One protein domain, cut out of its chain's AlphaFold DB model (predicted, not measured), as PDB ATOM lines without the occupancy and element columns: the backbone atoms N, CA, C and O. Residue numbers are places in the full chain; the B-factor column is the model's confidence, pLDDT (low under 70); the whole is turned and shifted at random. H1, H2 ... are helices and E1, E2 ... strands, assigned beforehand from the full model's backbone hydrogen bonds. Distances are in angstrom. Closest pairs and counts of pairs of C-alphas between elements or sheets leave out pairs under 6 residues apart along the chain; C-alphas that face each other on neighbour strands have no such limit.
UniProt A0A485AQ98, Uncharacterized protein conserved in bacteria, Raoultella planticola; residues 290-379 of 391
ATOM      1  N   PRO A 290      95.107 228.246 196.167       86.81
ATOM      2  CA  PRO A 290      96.463 228.388 195.651       86.81
ATOM      3  C   PRO A 290      96.504 228.167 194.130       86.81
ATOM      4  O   PRO A 290      96.143 227.099 193.632       86.81
ATOM      5  N   GLN A 291      96.935 229.197 193.393       85.69
ATOM      6  CA  GLN A 291      97.020 229.212 191.924       85.69
ATOM      7  C   GLN A 291      95.673 229.038 191.189       85.69
ATOM      8  O   GLN A 291      95.675 228.643 190.021       85.69
ATOM      9  N   GLN A 292      94.538 229.321 191.836       92.19
ATOM     10  CA  GLN A 292      93.200 229.170 191.265       92.19
ATOM     11  C   GLN A 292      92.251 230.278 191.715       92.19
ATOM     12  O   GLN A 292      92.227 230.647 192.889       92.19
ATOM     13  N   ALA A 293      91.427 230.761 190.790       95.38
ATOM     14  CA  ALA A 293      90.340 231.676 191.099       95.38
ATOM     15  C   ALA A 293      89.125 231.370 190.211       95.38
ATOM     16  O   ALA A 293      89.242 231.387 188.986       95.38
ATOM     17  N   LEU A 294      87.981 231.078 190.831       96.44
ATOM     18  CA  LEU A 294      86.689 230.932 190.161       96.44
ATOM     19  C   LEU A 294      85.862 232.184 190.432       96.44
ATOM     20  O   LEU A 294      85.535 232.461 191.584       96.44
ATOM     21  N   LEU A 295      85.512 232.912 189.378       97.56
ATOM     22  CA  LEU A 295      84.572 234.016 189.437       97.56
ATOM     23  C   LEU A 295      83.210 233.557 188.906       97.56
ATOM     24  O   LEU A 295      83.127 232.988 187.819       97.56
ATOM     25  N   ILE A 296      82.156 233.842 189.665       97.88
ATOM     26  CA  ILE A 296      80.763 233.688 189.252       97.88
ATOM     27  C   ILE A 296      80.133 235.077 189.215       97.88
ATOM     28  O   ILE A 296      80.107 235.773 190.237       97.88
ATOM     29  N   LYS A 297      79.641 235.474 188.040       97.50
ATOM     30  CA  LYS A 297      78.996 236.768 187.802       97.50
ATOM     31  C   LYS A 297      77.481 236.638 187.954       97.50
ATOM     32  O   LYS A 297      76.798 236.086 187.094       97.50
ATOM     33  N   HIS A 298      76.952 237.180 189.042       96.88
ATOM     34  CA  HIS A 298      75.522 237.306 189.350       96.88
ATOM     35  C   HIS A 298      75.107 238.786 189.474       96.88
ATOM     36  O   HIS A 298      74.223 239.135 190.247       96.88
ATOM     37  N   SER A 299      75.759 239.663 188.704       95.69
ATOM     38  CA  SER A 299      75.577 241.116 188.759       95.69
ATOM     39  C   SER A 299      74.240 241.582 188.175       95.69
ATOM     40  O   SER A 299      73.719 240.953 187.244       95.69
ATOM     41  N   PRO A 300      73.703 242.716 188.662       94.75
ATOM     42  CA  PRO A 300      72.576 243.385 188.021       94.75
ATOM     43  C   PRO A 300      72.939 243.897 186.616       94.75
ATOM     44  O   PRO A 300      74.105 243.907 186.219       94.75
ATOM     45  N   TRP A 301      71.924 244.306 185.850       94.75
ATOM     46  CA  TRP A 301      72.068 244.951 184.541       94.75
ATOM     47  C   TRP A 301      72.661 246.355 184.614       94.75
ATOM     48  O   TRP A 301      72.041 247.293 185.106       94.75
ATOM     49  N   GLY A 302      73.888 246.467 184.093       92.38
ATOM     50  CA  GLY A 302      74.719 247.669 184.095       92.38
ATOM     51  C   GLY A 302      74.585 248.546 182.847       92.38
ATOM     52  O   GLY A 302      75.261 249.567 182.750       92.38
ATOM     53  N   GLY A 303      73.721 248.189 181.891       92.25
ATOM     54  CA  GLY A 303      73.450 249.012 180.709       92.25
ATOM     55  C   GLY A 303      74.445 248.823 179.565       92.25
ATOM     56  O   GLY A 303      74.795 247.697 179.230       92.25
ATOM     57  N   GLU A 304      74.842 249.922 178.913       89.81
ATOM     58  CA  GLU A 304      75.568 249.873 177.634       89.81
ATOM     59  C   GLU A 304      76.882 249.099 177.731       89.81
ATOM     60  O   GLU A 304      77.156 248.286 176.864       89.81
ATOM     61  N   HIS A 305      77.663 249.266 178.793       94.12
ATOM     62  CA  HIS A 305      78.939 248.559 178.913       94.12
ATOM     63  C   HIS A 305      78.808 247.107 179.389       94.12
ATOM     64  O   HIS A 305      79.813 246.406 179.473       94.12
ATOM     65  N   ASP A 306      77.594 246.640 179.692       95.19
ATOM     66  CA  ASP A 306      77.324 245.281 180.158       95.19
ATOM     67  C   ASP A 306      77.121 244.295 178.997       95.19
ATOM     68  O   ASP A 306      76.822 244.659 177.854       95.19
ATOM     69  N   HIS A 307      77.301 243.014 179.302       96.62
ATOM     70  CA  HIS A 307      77.171 241.907 178.362       96.62
ATOM     71  C   HIS A 307      75.955 241.031 178.701       96.62
ATOM     72  O   HIS A 307      75.437 241.033 179.818       96.62
ATOM     73  N   TYR A 308      75.488 240.244 177.730       96.31
ATOM     74  CA  TYR A 308      74.374 239.304 177.895       96.31
ATOM     75  C   TYR A 308      74.853 237.969 178.488       96.31
ATOM     76  O   TYR A 308      74.787 236.929 177.839       96.31
ATOM     77  N   ASP A 309      75.384 237.986 179.705       96.69
ATOM     78  CA  ASP A 309      76.233 236.918 180.255       96.69
ATOM     79  C   ASP A 309      75.884 236.515 181.704       96.69
ATOM     80  O   ASP A 309      76.750 236.133 182.495       96.69
ATOM     81  N   ARG A 310      74.609 236.610 182.087       95.88
ATOM     82  CA  ARG A 310      74.156 236.326 183.455       95.88
ATOM     83  C   ARG A 310      74.525 234.930 183.900       95.88
ATOM     84  O   ARG A 310      74.426 233.984 183.125       95.88
ATOM     85  N   LEU A 311      74.929 234.812 185.165       96.56
ATOM     86  CA  LEU A 311      75.463 233.580 185.748       96.56
ATOM     87  C   LEU A 311      76.715 233.070 185.013       96.56
ATOM     88  O   LEU A 311      76.991 231.871 184.988       96.56
ATOM     89  N   GLY A 312      77.471 233.985 184.400       96.62
ATOM     90  CA  GLY A 312      78.717 233.692 183.709       96.62
ATOM     91  C   GLY A 312      79.809 233.197 184.654       96.62
ATOM     92  O   GLY A 312      79.928 233.646 185.799       96.62
ATOM     93  N   LEU A 313      80.624 232.270 184.150       97.12
ATOM     94  CA  LEU A 313      81.745 231.678 184.877       97.12
ATOM     95  C   LEU A 313      83.085 232.096 184.269       97.12
ATOM     96  O   LEU A 313      83.285 232.045 183.055       97.12
ATOM     97  N   MET A 314      84.048 232.427 185.122       97.50
ATOM     98  CA  MET A 314      85.443 232.589 184.718       97.50
ATOM     99  C   MET A 314      86.334 231.778 185.652       97.50
ATOM    100  O   MET A 314      86.175 231.827 186.869       97.50
ATOM    101  N   LEU A 315      87.288 231.037 185.097       96.81
ATOM    102  CA  LEU A 315      88.193 230.179 185.856       96.81
ATOM    103  C   LEU A 315      89.628 230.476 185.452       96.81
ATOM    104  O   LEU A 315      90.025 230.216 184.317       96.81
ATOM    105  N   TRP A 316      90.407 230.976 186.400       95.62
ATOM    106  CA  TRP A 316      91.840 231.196 186.271       95.62
ATOM    107  C   TRP A 316      92.596 230.067 186.981       95.62
ATOM    108  O   TRP A 316      92.267 229.709 188.114       95.62
ATOM    109  N   HIS A 317      93.613 229.500 186.330       94.25
ATOM    110  CA  HIS A 317      94.465 228.446 186.877       94.25
ATOM    111  C   HIS A 317      95.913 228.616 186.408       94.25
ATOM    112  O   HIS A 317      96.168 228.688 185.210       94.25
ATOM    113  N   ARG A 318      96.875 228.602 187.340       86.88
ATOM    114  CA  ARG A 318      98.326 228.544 187.046       86.88
ATOM    115  C   ARG A 318      98.800 229.545 185.976       86.88
ATOM    116  O   ARG A 318      99.571 229.179 185.092       86.88
ATOM    117  N   ASN A 319      98.388 230.809 186.095       83.75
ATOM    118  CA  ASN A 319      98.778 231.925 185.215       83.75
ATOM    119  C   ASN A 319      98.062 231.992 183.860       83.75
ATOM    120  O   ASN A 319      98.520 232.702 182.965       83.75
ATOM    121  N   SER A 320      96.941 231.294 183.689       88.88
ATOM    122  CA  SER A 320      96.083 231.487 182.522       88.88
ATOM    123  C   SER A 320      94.604 231.300 182.840       88.88
ATOM    124  O   SER A 320      94.214 230.666 183.821       88.88
ATOM    125  N   TRP A 321      93.760 231.855 181.974       91.00
ATOM    126  CA  TRP A 321      92.331 231.572 181.979       91.00
ATOM    127  C   TRP A 321      92.065 230.198 181.355       91.00
ATOM    128  O   TRP A 321      92.428 229.957 180.204       91.00
ATOM    129  N   LEU A 322      91.412 229.310 182.108       94.50
ATOM    130  CA  LEU A 322      90.803 228.080 181.595       94.50
ATOM    131  C   LEU A 322      89.418 228.364 181.013       94.50
ATOM    132  O   LEU A 322      89.106 227.909 179.919       94.50
ATOM    133  N   LEU A 323      88.615 229.144 181.741       95.94
ATOM    134  CA  LEU A 323      87.359 229.714 181.259       95.94
ATOM    135  C   LEU A 323      87.539 231.227 181.259       95.94
ATOM    136  O   LEU A 323      87.622 231.840 182.323       95.94
ATOM    137  N   THR A 324      87.698 231.809 180.074       92.62
ATOM    138  CA  THR A 324      87.953 233.244 179.914       92.62
ATOM    139  C   THR A 324      86.667 233.981 179.593       92.62
ATOM    140  O   THR A 324      85.817 233.462 178.873       92.62
ATOM    141  N   ASP A 325      86.595 235.223 180.051       94.81
ATOM    142  CA  ASP A 325      85.826 236.262 179.376       94.81
ATOM    143  C   ASP A 325      86.740 236.943 178.352       94.81
ATOM    144  O   ASP A 325      87.945 237.115 178.599       94.81
ATOM    145  N   MET A 326      86.211 237.252 177.173       93.31
ATOM    146  CA  MET A 326      86.970 237.928 176.125       93.31
ATOM    147  C   MET A 326      87.049 239.440 176.350       93.31
ATOM    148  O   MET A 326      87.931 240.074 175.764       93.31
ATOM    149  N   GLY A 327      86.192 239.988 177.213       95.31
ATOM    150  CA  GLY A 327      85.973 241.415 177.346       95.31
ATOM    151  C   GLY A 327      85.401 241.966 176.047       95.31
ATOM    152  O   GLY A 327      84.491 241.382 175.466       95.31
ATOM    153  N   THR A 328      85.975 243.052 175.537       96.12
ATOM    154  CA  THR A 328      85.444 243.731 174.347       96.12
ATOM    155  C   THR A 328      86.495 243.994 173.274       96.12
ATOM    156  O   THR A 328      87.665 243.615 173.384       96.12
ATOM    157  N   THR A 329      86.071 244.660 172.204       94.50
ATOM    158  CA  THR A 329      86.937 245.194 171.147       94.50
ATOM    159  C   THR A 329      86.696 246.690 170.975       94.50
ATOM    160  O   THR A 329      85.808 247.261 171.600       94.50
ATOM    161  N   GLY A 330      87.501 247.363 170.151       90.44
ATOM    162  CA  GLY A 330      87.305 248.791 169.905       90.44
ATOM    163  C   GLY A 330      85.895 249.064 169.371       90.44
ATOM    164  O   GLY A 330      85.480 248.430 168.405       90.44
ATOM    165  N   TYR A 331      85.192 250.039 169.953       87.94
ATOM    166  CA  TYR A 331      83.782 250.352 169.660       87.94
ATOM    167  C   TYR A 331      83.457 250.618 168.181       87.94
ATOM    168  O   TYR A 331      82.326 250.426 167.748       87.94
ATOM    169  N   GLY A 332      84.443 251.036 167.380       86.00
ATOM    170  CA  GLY A 332      84.271 251.212 165.933       86.00
ATOM    171  C   GLY A 332      84.208 249.901 165.138       86.00
ATOM    172  O   GLY A 332      83.860 249.913 163.959       86.00
ATOM    173  N   ALA A 333      84.562 248.765 165.744       91.88
ATOM    174  CA  ALA A 333      84.469 247.462 165.110       91.88
ATOM    175  C   ALA A 333      83.059 246.891 165.283       91.88
ATOM    176  O   ALA A 333      82.572 246.737 166.399       91.88
ATOM    177  N   LYS A 334      82.448 246.456 164.173       92.81
ATOM    178  CA  LYS A 334      81.131 245.790 164.164       92.81
ATOM    179  C   LYS A 334      81.030 244.635 165.172       92.81
ATOM    180  O   LYS A 334      79.978 244.420 165.763       92.81
ATOM    181  N   MET A 335      82.144 243.941 165.401       95.19
ATOM    182  CA  MET A 335      82.234 242.812 166.328       95.19
ATOM    183  C   MET A 335      81.917 243.169 167.784       95.19
ATOM    184  O   MET A 335      81.544 242.265 168.525       95.19
ATOM    185  N   HIS A 336      82.038 244.437 168.196       94.69
ATOM    186  CA  HIS A 336      81.676 244.871 169.547       94.69
ATOM    187  C   HIS A 336      80.237 244.442 169.895       94.69
ATOM    188  O   HIS A 336      80.045 243.651 170.813       94.69
ATOM    189  N   TYR A 337      79.252 244.823 169.074       93.19
ATOM    190  CA  TYR A 337      77.856 244.406 169.261       93.19
ATOM    191  C   TYR A 337      77.558 243.004 168.717       93.19
ATOM    192  O   TYR A 337      76.802 242.249 169.319       93.19
ATOM    193  N   ASP A 338      78.143 242.635 167.575       94.06
ATOM    194  CA  ASP A 338      77.780 241.393 166.884       94.06
ATOM    195  C   ASP A 338      78.342 240.122 167.543       94.06
ATOM    196  O   ASP A 338      77.906 239.018 167.215       94.06
ATOM    197  N   TYR A 339      79.333 240.245 168.432       95.56
ATOM    198  CA  TYR A 339      80.052 239.092 168.973       95.56
ATOM    199  C   TYR A 339      80.402 239.233 170.452       95.56
ATOM    200  O   TYR A 339      80.009 238.381 171.248       95.56
ATOM    201  N   TYR A 340      81.129 240.284 170.837       96.44
ATOM    202  CA  TYR A 340      81.735 240.355 172.171       96.44
ATOM    203  C   TYR A 340      80.713 240.461 173.307       96.44
ATOM    204  O   TYR A 340      80.962 239.900 174.360       96.44
ATOM    205  N   LYS A 341      79.545 241.072 173.078       95.38
ATOM    206  CA  LYS A 341      78.495 241.222 174.105       95.38
ATOM    207  C   LYS A 341      77.536 240.028 174.218       95.38
ATOM    208  O   LYS A 341      76.697 240.007 175.112       95.38
ATOM    209  N   ASN A 342      77.605 239.053 173.309       96.69
ATOM    210  CA  ASN A 342      76.536 238.068 173.103       96.69
ATOM    211  C   ASN A 342      76.659 236.828 174.003       96.69
ATOM    212  O   ASN A 342      77.752 236.340 174.258       96.69
ATOM    213  N   SER A 343      75.545 236.227 174.426       97.06
ATOM    214  CA  SER A 343      75.567 235.099 175.381       97.06
ATOM    215  C   SER A 343      76.359 233.891 174.882       97.06
ATOM    216  O   SER A 343      77.038 233.227 175.657       97.06
ATOM    217  N   ALA A 344      76.313 233.623 173.573       96.00
ATOM    218  CA  ALA A 344      77.008 232.492 172.957       96.00
ATOM    219  C   ALA A 344      78.545 232.602 173.001       96.00
ATOM    220  O   ALA A 344      79.231 231.619 172.723       96.00
ATOM    221  N   THR A 345      79.088 233.780 173.319       95.88
ATOM    222  CA  THR A 345      80.533 234.018 173.427       95.88
ATOM    223  C   THR A 345      81.032 234.024 174.874       95.88
ATOM    224  O   THR A 345      82.227 234.200 175.102       95.88
ATOM    225  N   HIS A 346      80.145 233.754 175.839       97.81
ATOM    226  CA  HIS A 346      80.441 233.694 177.268       97.81
ATOM    227  C   HIS A 346      80.235 232.279 177.826       97.81
ATOM    228  O   HIS A 346      79.552 231.440 177.237       97.81
ATOM    229  N   ASN A 347      80.795 232.012 179.008       97.38
ATOM    230  CA  ASN A 347      80.616 230.738 179.713       97.38
ATOM    231  C   ASN A 347      79.299 230.750 180.511       97.38
ATOM    232  O   ASN A 347      79.309 230.804 181.740       97.38
ATOM    233  N   THR A 348      78.171 230.760 179.800       96.75
ATOM    234  CA  THR A 348      76.814 230.841 180.365       96.75
ATOM    235  C   THR A 348      75.780 230.119 179.482       96.75
ATOM    236  O   THR A 348      76.108 229.564 178.432       96.75
ATOM    237  N   LEU A 349      74.518 230.086 179.917       95.31
ATOM    238  CA  LEU A 349      73.395 229.518 179.182       95.31
ATOM    239  C   LEU A 349      73.036 230.377 177.961       95.31
ATOM    240  O   LEU A 349      72.740 231.565 178.077       95.31
ATOM    241  N   CYS A 350      72.949 229.738 176.798       94.88
ATOM    242  CA  CYS A 350      72.369 230.308 175.588       94.88
ATOM    243  C   CYS A 350      71.182 229.440 175.157       94.88
ATOM    244  O   CYS A 350      71.331 228.232 174.963       94.88
ATOM    245  N   VAL A 351      70.001 230.043 175.005       93.94
ATOM    246  CA  VAL A 351      68.780 229.337 174.589       93.94
ATOM    247  C   VAL A 351      68.475 229.704 173.145       93.94
ATOM    248  O   VAL A 351      68.433 230.880 172.796       93.94
ATOM    249  N   ASN A 352      68.270 228.699 172.290       95.00
ATOM    250  CA  ASN A 352      67.929 228.885 170.873       95.00
ATOM    251  C   ASN A 352      68.876 229.845 170.122       95.00
ATOM    252  O   ASN A 352      68.427 230.621 169.283       95.00
ATOM    253  N   GLN A 353      70.177 229.812 170.442       93.62
ATOM    254  CA  GLN A 353      71.200 230.686 169.839       93.62
ATOM    255  C   GLN A 353      70.896 232.190 169.976       93.62
ATOM    256  O   GLN A 353      71.343 232.995 169.163       93.62
ATOM    257  N   SER A 354      70.112 232.568 170.986       94.19
ATOM    258  CA  SER A 354      69.712 233.948 171.244       94.19
ATOM    259  C   SER A 354      70.416 234.490 172.484       94.19
ATOM    260  O   SER A 354      70.804 233.729 173.378       94.19
ATOM    261  N   ASN A 355      70.573 235.813 172.539       95.88
ATOM    262  CA  ASN A 355      71.049 236.479 173.744       95.88
ATOM    263  C   ASN A 355      70.021 236.357 174.866       95.88
ATOM    264  O   ASN A 355      68.812 236.427 174.633       95.88
ATOM    265  N   GLN A 356      70.525 236.222 176.085       95.06
ATOM    266  CA  GLN A 356      69.753 236.427 177.298       95.06
ATOM    267  C   GLN A 356      69.181 237.853 177.299       95.06
ATOM    268  O   GLN A 356      69.932 238.797 177.051       95.06
ATOM    269  N   PRO A 357      67.885 238.048 177.585       94.38
ATOM    270  CA  PRO A 357      67.360 239.377 177.872       94.38
ATOM    271  C   PRO A 357      68.055 240.006 179.096       94.38
ATOM    272  O   PRO A 357      68.463 239.264 179.999       94.38
ATOM    273  N   PRO A 358      68.151 241.349 179.168       94.75
ATOM    274  CA  PRO A 358      68.551 242.053 180.384       94.75
ATOM    275  C   PRO A 358      67.773 241.552 181.601       94.75
ATOM    276  O   PRO A 358      66.543 241.512 181.580       94.75
ATOM    277  N   ALA A 359      68.481 241.156 182.654       94.38
ATOM    278  CA  ALA A 359      67.876 240.622 183.867       94.38
ATOM    279  C   ALA A 359      68.790 240.836 185.078       94.38
ATOM    280  O   ALA A 359      70.013 240.943 184.938       94.38
ATOM    281  N   ASN A 360      68.178 240.856 186.262       94.81
ATOM    282  CA  ASN A 360      68.862 240.948 187.546       94.81
ATOM    283  C   ASN A 360      68.782 239.585 188.249       94.81
ATOM    284  O   ASN A 360      67.678 239.170 188.606       94.81
ATOM    285  N   PRO A 361      69.909 238.876 188.427       95.25
ATOM    286  CA  PRO A 361      69.926 237.616 189.156       95.25
ATOM    287  C   PRO A 361      69.523 237.791 190.621       95.25
ATOM    288  O   PRO A 361      69.837 238.800 191.252       95.25
ATOM    289  N   GLN A 362      68.884 236.768 191.181       95.88
ATOM    290  CA  GLN A 362      68.621 236.655 192.609       95.88
ATOM    291  C   GLN A 362      69.516 235.566 193.199       95.88
ATOM    292  O   GLN A 362      69.588 234.463 192.665       95.88
ATOM    293  N   VAL A 363      70.193 235.847 194.312       97.12
ATOM    294  CA  VAL A 363      70.902 234.820 195.091       97.12
ATOM    295  C   VAL A 363      69.922 234.213 196.094       97.12
ATOM    296  O   VAL A 363      69.416 234.914 196.968       97.12
ATOM    297  N   LEU A 364      69.649 232.915 195.961       97.56
ATOM    298  CA  LEU A 364      68.716 232.165 196.811       97.56
ATOM    299  C   LEU A 364      69.415 231.568 198.037       97.56
ATOM    300  O   LEU A 364      68.827 231.455 199.112       97.56
ATOM    301  N   GLY A 365      70.689 231.214 197.885       97.31
ATOM    302  CA  GLY A 365      71.500 230.640 198.948       97.31
ATOM    303  C   GLY A 365      72.960 230.526 198.538       97.31
ATOM    304  O   GLY A 365      73.290 230.498 197.355       97.31
ATOM    305  N   TRP A 366      73.853 230.498 199.517       97.69
ATOM    306  CA  TRP A 366      75.276 230.323 199.265       97.69
ATOM    307  C   TRP A 366      75.989 229.765 200.495       97.69
ATOM    308  O   TRP A 366      75.526 229.904 201.627       97.69
ATOM    309  N   HIS A 367      77.135 229.144 200.252       96.88
ATOM    310  CA  HIS A 367      78.101 228.714 201.253       96.88
ATOM    311  C   HIS A 367      79.498 228.877 200.672       96.88
ATOM    312  O   HIS A 367      79.734 228.505 199.523       96.88
ATOM    313  N   MET A 368      80.430 229.420 201.449       95.75
ATOM    314  CA  MET A 368      81.809 229.589 201.008       95.75
ATOM    315  C   MET A 368      82.767 229.473 202.187       95.75
ATOM    316  O   MET A 368      82.685 230.251 203.136       95.75
ATOM    317  N   ASP A 369      83.699 228.531 202.088       92.69
ATOM    318  CA  ASP A 369      84.792 228.335 203.036       92.69
ATOM    319  C   ASP A 369      86.098 227.915 202.323       92.69
ATOM    320  O   ASP A 369      86.243 227.988 201.089       92.69
ATOM    321  N   ASP A 370      87.082 227.499 203.118       87.44
ATOM    322  CA  ASP A 370      88.413 227.085 202.668       87.44
ATOM    323  C   ASP A 370      88.444 225.717 201.971       87.44
ATOM    324  O   ASP A 370      89.419 225.422 201.277       87.44
ATOM    325  N   ASP A 371      87.348 224.948 201.989       91.00
ATOM    326  CA  ASP A 371      87.241 223.640 201.326       91.00
ATOM    327  C   ASP A 371      86.211 223.612 200.184       91.00
ATOM    328  O   ASP A 371      86.410 222.918 199.186       91.00
ATOM    329  N   SER A 372      85.163 224.431 200.252       93.81
ATOM    330  CA  SER A 372      83.997 224.363 199.373       93.81
ATOM    331  C   SER A 372      83.388 225.729 199.033       93.81
ATOM    332  O   SER A 372      83.511 226.712 199.766       93.81
ATOM    333  N   LEU A 373      82.716 225.770 197.883       95.75
ATOM    334  CA  LEU A 373      81.824 226.842 197.455       95.75
ATOM    335  C   LEU A 373      80.552 226.205 196.888       95.75
ATOM    336  O   LEU A 373      80.630 225.357 195.999       95.75
ATOM    337  N   TRP A 374      79.394 226.671 197.343       95.94
ATOM    338  CA  TRP A 374      78.113 226.500 196.662       95.94
ATOM    339  C   TRP A 374      77.430 227.864 196.555       95.94
ATOM    340  O   TRP A 374      77.433 228.648 197.500       95.94
ATOM    341  N   LEU A 375      76.855 228.148 195.392       97.56
ATOM    342  CA  LEU A 375      76.066 229.342 195.131       97.56
ATOM    343  C   LEU A 375      74.826 228.911 194.352       97.56
ATOM    344  O   LEU A 375      74.948 228.277 193.305       97.56
ATOM    345  N   ASP A 376      73.661 229.254 194.878       97.50
ATOM    346  CA  ASP A 376      72.370 229.098 194.227       97.50
ATOM    347  C   ASP A 376      71.875 230.480 193.809       97.50
ATOM    348  O   ASP A 376      71.626 231.353 194.650       97.50
ATOM    349  N   SER A 377      71.806 230.698 192.499       96.50
ATOM    350  CA  SER A 377      71.350 231.951 191.918       96.50
ATOM    351  C   SER A 377      70.440 231.682 190.730       96.50
ATOM    352  O   SER A 377      70.735 230.845 189.878       96.50
ATOM    353  N   GLU A 378      69.336 232.417 190.690       96.12
ATOM    354  CA  GLU A 378      68.268 232.279 189.711       96.12
ATOM    355  C   GLU A 378      68.150 233.544 188.857       96.12
ATOM    356  O   GLU A 378      68.339 234.663 189.336       96.12
ATOM    357  N   VAL A 379      67.814 233.354 187.581       95.81
ATOM    358  CA  VAL A 379      67.425 234.427 186.665       95.81
ATOM    359  C   VAL A 379      66.111 234.029 186.002       95.81
ATOM    360  O   VAL A 379      66.052 233.025 185.292       95.81
TER     361      VAL A 379
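AT A GLANCE: This is residues 290 to 379 of the 391 residues of the protein "Uncharacterized protein conserved in bacteria" of Raoultella planticola (UniProt A0A485AQ98). Little regular structure is here: two separate strand units, the three-strand sheet E1 to E3 and the hairpin E4 and E5, reach out from a mass of loops, and short H1 lies far from E4 and E5 and is not on the three-strand sheet; residues 330 to 335, of which 335 belongs to H1, stick out. The printed part has 90 residues, with one named helix and five named strands in the order E1 E2 E3 H1 E4 E5; the named elements hold only 35 of the 90 and are mostly strand, and both sheets, in the orders E1 - E2 - E3 and E4 - E5, are antiparallel. The whole is only just compact, close to loose, with a radius of gyration of the C-alphas of 14.4 A, spanning 44 by 32 by 24 A.

HOW THE PARTS SIT: Start at E1, residues 292 to 297, in a meander, each strand the antiparallel neighbour of the one before, with E2, 312 to 317, and E3, 320 to 323. Find N 295 and O 314 at 2.8 A, and N 317 and O 320 at 2.8 A. H1, residues 335 to 340, is not on this sheet; 1 of its 2 O i to N i+4 pairs is within hydrogen-bond range. In the hairpin of E4, 362 to 368, and E5, 373 to 378, N 364 and O 376 are 2.8 A apart. E1 and E4 are apart.

IN THESE COORDINATES: Find C-alpha 292 at (93.200, 229.170, 191.265), where E1 begins its 16.5 A; E2 spans 16.9 A, E4 17.2 A. E5 ends at C-alpha 378, (68.268, 232.279, 189.711).

THE WHOLE: The C-alphas of Gly 332 and Asp 371, the two farthest apart, are 45.0 A apart. The links E1 to E2, E3 to H1 and H1 to E4 are long. The printed part has no cut, and no printed residue is under 70 in pLDDT.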